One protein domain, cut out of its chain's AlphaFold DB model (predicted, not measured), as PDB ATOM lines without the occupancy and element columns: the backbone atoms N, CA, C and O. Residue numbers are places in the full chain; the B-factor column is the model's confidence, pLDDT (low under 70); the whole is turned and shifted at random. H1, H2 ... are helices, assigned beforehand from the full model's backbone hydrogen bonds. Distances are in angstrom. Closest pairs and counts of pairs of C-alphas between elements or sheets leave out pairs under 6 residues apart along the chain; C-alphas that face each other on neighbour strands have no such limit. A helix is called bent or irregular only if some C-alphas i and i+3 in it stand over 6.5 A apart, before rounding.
ATOM      1  N   ASP A  19     -51.045 -54.535 -34.029       88.50
ATOM      2  CA  ASP A  19     -51.038 -53.139 -34.445       88.50
ATOM      3  C   ASP A  19     -50.802 -52.160 -33.276       88.50
ATOM      4  O   ASP A  19     -50.104 -51.167 -33.501       88.50
ATOM      5  N   PRO A  20     -51.255 -52.423 -32.027       85.75
ATOM      6  CA  PRO A  20     -50.922 -51.568 -30.888       85.75
ATOM      7  C   PRO A  20     -49.414 -51.447 -30.621       85.75
ATOM      8  O   PRO A  20     -48.938 -50.349 -30.333       85.75
ATOM      9  N   GLU A  21     -48.635 -52.528 -30.752       88.31
ATOM     10  CA  GLU A  21     -47.171 -52.474 -30.623       88.31
ATOM     11  C   GLU A  21     -46.439 -52.010 -31.897       88.31
ATOM     12  O   GLU A  21     -45.231 -51.776 -31.859       88.31
ATOM     13  N   GLY A  22     -47.154 -51.866 -33.017       90.62
ATOM     14  CA  GLY A  22     -46.629 -51.378 -34.297       90.62
ATOM     15  C   GLY A  22     -46.740 -49.863 -34.500       90.62
ATOM     16  O   GLY A  22     -46.301 -49.354 -35.538       90.62
ATOM     17  N   ALA A  23     -47.340 -49.144 -33.548       91.00
ATOM     18  CA  ALA A  23     -47.511 -47.700 -33.628       91.00
ATOM     19  C   ALA A  23     -46.151 -46.962 -33.677       91.00
ATOM     20  O   ALA A  23     -45.187 -47.391 -33.034       91.00
ATOM     21  N   PRO A  24     -46.044 -45.839 -34.417       93.75
ATOM     22  CA  PRO A  24     -44.812 -45.058 -34.481       93.75
ATOM     23  C   PRO A  24     -44.356 -44.530 -33.111       93.75
ATOM     24  O   PRO A  24     -45.161 -44.281 -32.211       93.75
ATOM     25  N   MET A  25     -43.047 -44.308 -32.977       94.56
ATOM     26  CA  MET A  25     -42.443 -43.774 -31.753       94.56
ATOM     27  C   MET A  25     -42.904 -42.342 -31.450       94.56
ATOM     28  O   MET A  25     -43.008 -41.513 -32.349       94.56
ATOM     29  N   GLN A  26     -43.109 -42.053 -30.163       95.81
ATOM     30  CA  GLN A  26     -43.592 -40.761 -29.663       95.81
ATOM     31  C   GLN A  26     -42.417 -39.900 -29.178       95.81
ATOM     32  O   GLN A  26     -41.984 -40.015 -28.030       95.81
ATOM     33  N   TRP A  27     -41.869 -39.062 -30.055       95.75
ATOM     34  CA  TRP A  27     -40.695 -38.233 -29.765       95.75
ATOM     35  C   TRP A  27     -41.038 -36.956 -28.998       95.75
ATOM     36  O   TRP A  27     -40.392 -36.680 -27.989       95.75
ATOM     37  N   SER A  28     -42.062 -36.222 -29.433       95.75
ATOM     38  CA  SER A  28     -42.492 -34.941 -28.850       95.75
ATOM     39  C   SER A  28     -44.020 -34.813 -28.812       95.75
ATOM     40  O   SER A  28     -44.747 -35.719 -29.229       95.75
ATOM     41  N   ALA A  29     -44.519 -33.682 -28.303       95.50
ATOM     42  CA  ALA A  29     -45.943 -33.333 -28.332       95.50
ATOM     43  C   ALA A  29     -46.406 -32.708 -29.669       95.50
ATOM     44  O   ALA A  29     -47.570 -32.325 -29.796       95.50
ATOM     45  N   ASP A  30     -45.515 -32.606 -30.661       94.19
ATOM     46  CA  ASP A  30     -45.808 -32.056 -31.989       94.19
ATOM     47  C   ASP A  30     -46.758 -32.954 -32.802       94.19
ATOM     48  O   ASP A  30     -46.966 -34.124 -32.453       94.19
ATOM     49  N   PRO A  31     -47.312 -32.465 -33.933       93.38
ATOM     50  CA  PRO A  31     -48.084 -33.301 -34.847       93.38
ATOM     51  C   PRO A  31     -47.359 -34.609 -35.192       93.38
ATOM     52  O   PRO A  31     -46.145 -34.637 -35.401       93.38
ATOM     53  N   ASN A  32     -48.114 -35.709 -35.232       93.25
ATOM     54  CA  ASN A  32     -47.589 -37.071 -35.383       93.25
ATOM     55  C   ASN A  32     -46.528 -37.458 -34.328       93.25
ATOM     56  O   ASN A  32     -45.645 -38.263 -34.618       93.25
ATOM     57  N   ALA A  33     -46.595 -36.889 -33.121       93.94
ATOM     58  CA  ALA A  33     -45.650 -37.104 -32.025       93.94
ATOM     59  C   ALA A  33     -44.179 -36.832 -32.401       93.94
ATOM     60  O   ALA A  33     -43.269 -37.498 -31.902       93.94
ATOM     61  N   GLY A  34     -43.935 -35.918 -33.346       94.25
ATOM     62  CA  GLY A  34     -42.595 -35.633 -33.872       94.25
ATOM     63  C   GLY A  34     -41.996 -36.756 -34.732       94.25
ATOM     64  O   GLY A  34     -40.832 -36.682 -35.115       94.25
ATOM     65  N   PHE A  35     -42.763 -37.803 -35.057       95.06
ATOM     66  CA  PHE A  35     -42.302 -38.919 -35.885       95.06
ATOM     67  C   PHE A  35     -42.179 -38.550 -37.370       95.06
ATOM     68  O   PHE A  35     -41.254 -38.988 -38.052       95.06
ATOM     69  N   SER A  36     -43.122 -37.762 -37.891       93.75
ATOM     70  CA  SER A  36     -43.185 -37.379 -39.304       93.75
ATOM     71  C   SER A  36     -43.768 -35.981 -39.468       93.75
ATOM     72  O   SER A  36     -44.743 -35.630 -38.807       93.75
ATOM     73  N   SER A  37     -43.219 -35.209 -40.407       91.56
ATOM     74  CA  SER A  37     -43.750 -33.905 -40.829       91.56
ATOM     75  C   SER A  37     -44.856 -34.004 -41.891       91.56
ATOM     76  O   SER A  37     -45.396 -32.984 -42.316       91.56
ATOM     77  N   GLY A  38     -45.175 -35.219 -42.353       89.00
ATOM     78  CA  GLY A  38     -46.222 -35.470 -43.342       89.00
ATOM     79  C   GLY A  38     -47.643 -35.322 -42.787       89.00
ATOM     80  O   GLY A  38     -47.864 -35.174 -41.589       89.00
ATOM     81  N   SER A  39     -48.632 -35.411 -43.678       83.94
ATOM     82  CA  SER A  39     -50.054 -35.270 -43.330       83.94
ATOM     83  C   SER A  39     -50.641 -36.452 -42.549       83.94
ATOM     84  O   SER A  39     -51.755 -36.339 -42.043       83.94
ATOM     85  N   GLY A  40     -49.926 -37.576 -42.444       85.75
ATOM     86  CA  GLY A  40     -50.401 -38.745 -41.714       85.75
ATOM     87  C   GLY A  40     -49.335 -39.812 -41.490       85.75
ATOM     88  O   GLY A  40     -48.221 -39.751 -42.016       85.75
ATOM     89  N   ILE A  41     -49.719 -40.803 -40.696       91.19
ATOM     90  CA  ILE A  41     -48.936 -41.964 -40.276       91.19
ATOM     91  C   ILE A  41     -49.759 -43.231 -40.532       91.19
ATOM     92  O   ILE A  41     -50.986 -43.174 -40.592       91.19
ATOM     93  N   TRP A  42     -49.093 -44.372 -40.727       91.12
ATOM     94  CA  TRP A  42     -49.759 -45.616 -41.149       91.12
ATOM     95  C   TRP A  42     -50.591 -46.281 -40.043       91.12
ATOM     96  O   TRP A  42     -51.445 -47.107 -40.350       91.12
ATOM     97  N   LEU A  43     -50.352 -45.924 -38.779       92.50
ATOM     98  CA  LEU A  43     -51.108 -46.386 -37.617       92.50
ATOM     99  C   LEU A  43     -51.438 -45.207 -36.699       92.50
ATOM    100  O   LEU A  43     -50.652 -44.259 -36.632       92.50
ATOM    101  N   PRO A  44     -52.578 -45.249 -35.989       91.00
ATOM    102  CA  PRO A  44     -52.953 -44.201 -35.052       91.00
ATOM    103  C   PRO A  44     -51.970 -44.128 -33.877       91.00
ATOM    104  O   PRO A  44     -51.449 -45.141 -33.413       91.00
ATOM    105  N   LEU A  45     -51.742 -42.913 -33.378       92.62
ATOM    106  CA  LEU A  45     -50.977 -42.701 -32.151       92.62
ATOM    107  C   LEU A  45     -51.830 -42.987 -30.923       92.62
ATOM    108  O   LEU A  45     -53.051 -42.824 -30.930       92.62
ATOM    109  N   HIS A  46     -51.148 -43.341 -29.839       92.25
ATOM    110  CA  HIS A  46     -51.773 -43.400 -28.531       92.25
ATOM    111  C   HIS A  46     -52.292 -42.003 -28.132       92.25
ATOM    112  O   HIS A  46     -51.559 -41.031 -28.318       92.25
ATOM    113  N   PRO A  47     -53.501 -41.872 -27.554       92.69
ATOM    114  CA  PRO A  47     -54.082 -40.570 -27.199       92.69
ATOM    115  C   PRO A  47     -53.199 -39.744 -26.252       92.69
ATOM    116  O   PRO A  47     -53.138 -38.523 -26.369       92.69
ATOM    117  N   ASP A  48     -52.450 -40.412 -25.375       94.31
ATOM    118  CA  ASP A  48     -51.601 -39.754 -24.374       94.31
ATOM    119  C   ASP A  48     -50.214 -39.331 -24.893       94.31
ATOM    120  O   ASP A  48     -49.345 -38.993 -24.087       94.31
ATOM    121  N   TYR A  49     -49.956 -39.344 -26.209       94.31
ATOM    122  CA  TYR A  49     -48.616 -39.058 -26.750       94.31
ATOM    123  C   TYR A  49     -48.075 -37.674 -26.365       94.31
ATOM    124  O   TYR A  49     -46.868 -37.477 -26.266       94.31
ATOM    125  N   THR A  50     -48.952 -36.708 -26.095       93.88
ATOM    126  CA  THR A  50     -48.563 -35.361 -25.656       93.88
ATOM    127  C   THR A  50     -48.009 -35.341 -24.230       93.88
ATOM    128  O   THR A  50     -47.193 -34.483 -23.907       93.88
ATOM    129  N   GLN A  51     -48.411 -36.299 -23.390       93.38
ATOM    130  CA  GLN A  51     -47.958 -36.433 -22.002       93.38
ATOM    131  C   GLN A  51     -46.879 -37.512 -21.841       93.38
ATOM    132  O   GLN A  51     -46.021 -37.404 -20.969       93.38
ATOM    133  N   ARG A  52     -46.914 -38.565 -22.666       92.06
ATOM    134  CA  ARG A  52     -45.999 -39.714 -22.621       92.06
ATOM    135  C   ARG A  52     -45.137 -39.799 -23.879       92.06
ATOM    136  O   ARG A  52     -45.224 -40.755 -24.636       92.06
ATOM    137  N   ASN A  53     -44.245 -38.836 -24.065       94.75
ATOM    138  CA  ASN A  53     -43.247 -38.852 -25.139       94.75
ATOM    139  C   ASN A  53     -41.818 -38.817 -24.578       94.75
ATOM    140  O   ASN A  53     -41.606 -38.709 -23.368       94.75
ATOM    141  N   VAL A  54     -40.834 -38.975 -25.462       94.94
ATOM    142  CA  VAL A  54     -39.411 -38.962 -25.099       94.94
ATOM    143  C   VAL A  54     -38.984 -37.594 -24.570       94.94
ATOM    144  O   VAL A  54     -38.293 -37.542 -23.559       94.94
ATOM    145  N   GLU A  55     -39.415 -36.503 -25.201       95.12
ATOM    146  CA  GLU A  55     -39.079 -35.137 -24.786       95.12
ATOM    147  C   GLU A  55     -39.478 -34.863 -23.329       95.12
ATOM    148  O   GLU A  55     -38.634 -34.489 -22.516       95.12
ATOM    149  N   VAL A  56     -40.730 -35.142 -22.962       94.12
ATOM    150  CA  VAL A  56     -41.231 -34.991 -21.587       94.12
ATOM    151  C   VAL A  56     -40.421 -35.848 -20.614       94.12
ATOM    152  O   VAL A  56     -40.030 -35.370 -19.552       94.12
ATOM    153  N   GLN A  57     -40.109 -37.094 -20.978       93.88
ATOM    154  CA  GLN A  57     -39.348 -37.998 -20.111       93.88
ATOM    155  C   GLN A  57     -37.882 -37.592 -19.920       93.88
ATOM    156  O   GLN A  57     -37.295 -37.976 -18.914       93.88
ATOM    157  N   ILE A  58     -37.283 -36.855 -20.860       92.88
ATOM    158  CA  ILE A  58     -35.918 -36.321 -20.723       92.88
ATOM    159  C   ILE A  58     -35.880 -35.184 -19.698       92.88
ATOM    160  O   ILE A  58     -34.913 -35.075 -18.946       92.88
ATOM    161  N   TYR A  59     -36.905 -34.331 -19.679       90.25
ATOM    162  CA  TYR A  59     -36.941 -33.158 -18.805       90.25
ATOM    163  C   TYR A  59     -37.550 -33.426 -17.427       90.25
ATOM    164  O   TYR A  59     -37.389 -32.601 -16.526       90.25
ATOM    165  N   ASP A  60     -38.235 -34.552 -17.240       88.19
ATOM    166  CA  ASP A  60     -38.779 -34.923 -15.940       88.19
ATOM    167  C   ASP A  60     -37.661 -35.442 -15.008       88.19
ATOM    168  O   ASP A  60     -37.002 -36.435 -15.326       88.19
ATOM    169  N   PRO A  61     -37.437 -34.802 -13.844       81.62
ATOM    170  CA  PRO A  61     -36.380 -35.179 -12.907       81.62
ATOM    171  C   PRO A  61     -36.675 -36.466 -12.114       81.62
ATOM    172  O   PRO A  61     -35.881 -36.857 -11.255       81.62
ATOM    173  N   SER A  62     -37.822 -37.115 -12.324       84.44
ATOM    174  CA  SER A  62     -38.187 -38.341 -11.620       84.44
ATOM    175  C   SER A  62     -37.401 -39.553 -12.130       84.44
ATOM    176  O   SER A  62     -37.627 -40.087 -13.216       84.44
ATOM    177  N   GLU A  63     -36.534 -40.076 -11.264       72.75
ATOM    178  CA  GLU A  63     -35.729 -41.288 -11.487       72.75
ATOM    179  C   GLU A  63     -36.561 -42.565 -11.736       72.75
ATOM    180  O   GLU A  63     -36.030 -43.578 -12.190       72.75
ATOM    181  N   LEU A  64     -37.861 -42.548 -11.416       79.94
ATOM    182  CA  LEU A  64     -38.764 -43.700 -11.562       79.94
ATOM    183  C   LEU A  64     -39.484 -43.745 -12.918       79.94
ATOM    184  O   LEU A  64     -40.387 -44.558 -13.119       79.94
ATOM    185  N   ILE A  65     -39.089 -42.889 -13.855       89.94
ATOM    186  CA  ILE A  65     -39.631 -42.868 -15.212       89.94
ATOM    187  C   ILE A  65     -38.950 -43.936 -16.071       89.94
ATOM    188  O   ILE A  65     -37.742 -44.154 -15.921       89.94
ATOM    189  N   PRO A  66     -39.684 -44.587 -16.998       90.69
ATOM    190  CA  PRO A  66     -39.137 -45.660 -17.818       90.69
ATOM    191  C   PRO A  66     -37.797 -45.299 -18.468       90.69
ATOM    192  O   PRO A  66     -36.837 -46.047 -18.301       90.69
ATOM    193  N   LEU A  67     -37.690 -44.139 -19.129       93.06
ATOM    194  CA  LEU A  67     -36.455 -43.710 -19.792       93.06
ATOM    195  C   LEU A  67     -35.231 -43.708 -18.856       93.06
ATOM    196  O   LEU A  67     -34.208 -44.306 -19.191       93.06
ATOM    197  N   HIS A  68     -35.339 -43.099 -17.674       92.19
ATOM    198  CA  HIS A  68     -34.248 -43.033 -16.695       92.19
ATOM    199  C   HIS A  68     -33.843 -44.423 -16.192       92.19
ATOM    200  O   HIS A  68     -32.653 -44.749 -16.133       92.19
ATOM    201  N   ILE A  69     -34.826 -45.286 -15.916       93.12
ATOM    202  CA  ILE A  69     -34.588 -46.679 -15.514       93.12
ATOM    203  C   ILE A  69     -33.820 -47.431 -16.612       93.12
ATOM    204  O   ILE A  69     -32.835 -48.116 -16.312       93.12
ATOM    205  N   TYR A  70     -34.218 -47.284 -17.880       93.94
ATOM    206  CA  TYR A  70     -33.539 -47.923 -19.012       93.94
ATOM    207  C   TYR A  70     -32.097 -47.432 -19.173       93.94
ATOM    208  O   TYR A  70     -31.182 -48.252 -19.284       93.94
ATOM    209  N   LEU A  71     -31.865 -46.116 -19.136       93.31
ATOM    210  CA  LEU A  71     -30.521 -45.542 -19.253       93.31
ATOM    211  C   LEU A  71     -29.611 -45.998 -18.109       93.31
ATOM    212  O   LEU A  71     -28.474 -46.412 -18.348       93.31
ATOM    213  N   ARG A  72     -30.129 -46.022 -16.876       93.50
ATOM    214  CA  ARG A  72     -29.398 -46.521 -15.708       93.50
ATOM    215  C   ARG A  72     -29.042 -47.998 -15.850       93.50
ATOM    216  O   ARG A  72     -27.909 -48.381 -15.554       93.50
ATOM    217  N   ALA A  73     -29.968 -48.829 -16.325       94.12
ATOM    218  CA  ALA A  73     -29.705 -50.244 -16.569       94.12
ATOM    219  C   ALA A  73     -28.589 -50.438 -17.610       94.12
ATOM    220  O   ALA A  73     -27.648 -51.196 -17.366       94.12
ATOM    221  N   ILE A  74     -28.636 -49.705 -18.727       95.31
ATOM    222  CA  ILE A  74     -27.594 -49.743 -19.763       95.31
ATOM    223  C   ILE A  74     -26.246 -49.301 -19.186       95.31
ATOM    224  O   ILE A  74     -25.240 -49.982 -19.394       95.31
ATOM    225  N   GLN A  75     -26.210 -48.215 -18.414       94.31
ATOM    226  CA  GLN A  75     -24.981 -47.724 -17.794       94.31
ATOM    227  C   GLN A  75     -24.356 -48.761 -16.852       94.31
ATOM    228  O   GLN A  75     -23.142 -48.972 -16.887       94.31
ATOM    229  N   LEU A  76     -25.172 -49.458 -16.055       94.81
ATOM    230  CA  LEU A  76     -24.710 -50.544 -15.188       94.81
ATOM    231  C   LEU A  76     -24.153 -51.724 -15.992       94.81
ATOM    232  O   LEU A  76     -23.101 -52.260 -15.636       94.81
ATOM    233  N   ILE A  77     -24.817 -52.107 -17.086       94.38
ATOM    234  CA  ILE A  77     -24.357 -53.181 -17.976       94.38
ATOM    235  C   ILE A  77     -23.004 -52.815 -18.590       94.38
ATOM    236  O   ILE A  77     -22.058 -53.597 -18.498       94.38
ATOM    237  N   VAL A  78     -22.886 -51.617 -19.165       93.31
ATOM    238  CA  VAL A  78     -21.650 -51.130 -19.794       93.31
ATOM    239  C   VAL A  78     -20.511 -51.076 -18.779       93.31
ATOM    240  O   VAL A  78     -19.411 -51.556 -19.058       93.31
ATOM    241  N   HIS A  79     -20.775 -50.563 -17.577       91.62
ATOM    242  CA  HIS A  79     -19.791 -50.512 -16.500       91.62
ATOM    243  C   HIS A  79     -19.315 -51.915 -16.093       91.62
ATOM    244  O   HIS A  79     -18.111 -52.165 -16.024       91.62
ATOM    245  N   HIS A  80     -20.234 -52.858 -15.878       91.81
ATOM    246  CA  HIS A  80     -19.900 -54.231 -15.490       91.81
ATOM    247  C   HIS A  80     -19.109 -54.980 -16.568       91.81
ATOM    248  O   HIS A  80     -18.107 -55.640 -16.272       91.81
ATOM    249  N   VAL A  81     -19.518 -54.857 -17.833       88.31
ATOM    250  CA  VAL A  81     -18.796 -55.451 -18.967       88.31
ATOM    251  C   VAL A  81     -17.393 -54.847 -19.082       88.31
ATOM    252  O   VAL A  81     -16.421 -55.596 -19.189       88.31
ATOM    253  N   GLY A  82     -17.257 -53.523 -18.965       81.62
ATOM    254  CA  GLY A  82     -15.962 -52.835 -18.999       81.62
ATOM    255  C   GLY A  82     -15.026 -53.211 -17.844       81.62
ATOM    256  O   GLY A  82     -13.812 -53.298 -18.025       81.62
ATOM    257  N   GLN A  83     -15.557 -53.488 -16.651       76.50
ATOM    258  CA  GLN A  83     -14.751 -54.000 -15.537       76.50
ATOM    259  C   GLN A  83     -14.266 -55.434 -15.775       76.50
ATOM    260  O   GLN A  83     -13.136 -55.777 -15.411       76.50
ATOM    261  N   ARG A  84     -15.100 -56.282 -16.387       68.44
ATOM    262  CA  ARG A  84     -14.733 -57.664 -16.724       68.44
ATOM    263  C   ARG A  84     -13.616 -57.728 -17.759       68.44
ATOM    264  O   ARG A  84     -12.686 -58.508 -17.567       68.44
ATOM    265  N   THR A  85     -13.664 -56.899 -18.802       63.16
ATOM    266  CA  THR A  85     -12.600 -56.856 -19.817       63.16
ATOM    267  C   THR A  85     -11.269 -56.389 -19.224       63.16
ATOM    268  O   THR A  85     -10.254 -57.030 -19.476       63.16
ATOM    269  N   ARG A  86     -11.271 -55.367 -18.350       58.81
ATOM    270  CA  ARG A  86     -10.059 -54.875 -17.656       58.81
ATOM    271  C   ARG A  86      -9.420 -55.905 -16.721       58.81
ATOM    272  O   ARG A  86      -8.200 -56.027 -16.680       58.81
ATOM    273  N   ARG A  87     -10.225 -56.670 -15.969       59.06
ATOM    274  CA  ARG A  87      -9.691 -57.770 -15.140       59.06
ATOM    275  C   ARG A  87      -9.113 -58.896 -15.989       59.06
ATOM    276  O   ARG A  87      -8.073 -59.432 -15.626       59.06
ATOM    277  N   ALA A  88      -9.768 -59.244 -17.096       59.06
ATOM    278  CA  ALA A  88      -9.289 -60.281 -18.006       59.06
ATOM    279  C   ALA A  88      -7.986 -59.880 -18.720       59.06
ATOM    280  O   ALA A  88      -7.141 -60.737 -18.958       59.06
TER     281      ALA A  88
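This is residues 19 to 88 of the 108 residues of an uncharacterized protein of Capitella teleta (UniProt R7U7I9). A small body of loops and three short helices, H1, H2 and H3, has one long helix, H4, reaching away from it like an arm. H3 meets H4 near its beginning, at residues 67 to 68, and residues 73 to 88 of H4 stick out free and make much of the length. The printed part has 70 residues with four named helices, in the order H1, H2, H3, H4, and no named strand; the class is all helix. The whole is only just extended, close to loose, with a radius of gyration of the C-alphas of 16.7 A and spans of 54 by 26 by 21 A.

Residues 19 to 30 hold no named element and lead to H1, residues 31 to 34. A long link of 12 residues, 35 to 46, joins H1 to H2, residues 47 to 50. H1 and H2 are close but not clearly touching; their closest C-alphas, those of Ala 33 and Tyr 49, are 6.4 A apart. A tight link of 3 residues leads from H2 to H3, residues 54 to 59, yet H2 and H3 are only just apart, with their closest C-alphas at 8.4 A. A short link of 6 residues joins H3 to H4, residues 66 to 88. H3 and H4 touch, with the closest C-alphas, those of Gln 57 and Leu 67, 6.4 A apart; H4 touches H3 with residues 67 to 68 alone. Their lines stand about perpendicular, at 83 degrees. H1 is apart from H3 and H4, and H2 is apart from H4. Every O i to N i+4 pair is within hydrogen-bond range in H3 and H4, while H1 and H2 are too short for such a pair; of O i to N i+3 pairs, H1 has 1 of 1 within range and H2 has 0 of 1.

H1 begins at C-alpha 31, (-48.084, -33.301, -34.847), and is 6.0 A from first to last C-alpha; it is neither bent nor irregular, but only just. H2, residues 47 to 50, is irregular, with C-alphas 47 and 50 7.7 A apart. H3 runs 8.9 A from C-alpha 54 at (-39.411, -38.962, -25.099) to C-alpha 59. H4 runs 33.2 A from C-alpha 66 to C-alpha 88 at (-9.289, -60.281, -18.006).

The two C-alphas farthest apart are those of Ser 39 and Arg 87, at 54.1 A. Without residues 73 to 88, the body of 54 residues spans 35 by 21 by 17 A. The printed part has no cut, and H1 to H2 is its long link. The mean pLDDT of the printed part is 89.2; residues 84 to 88, in H4, are under 70.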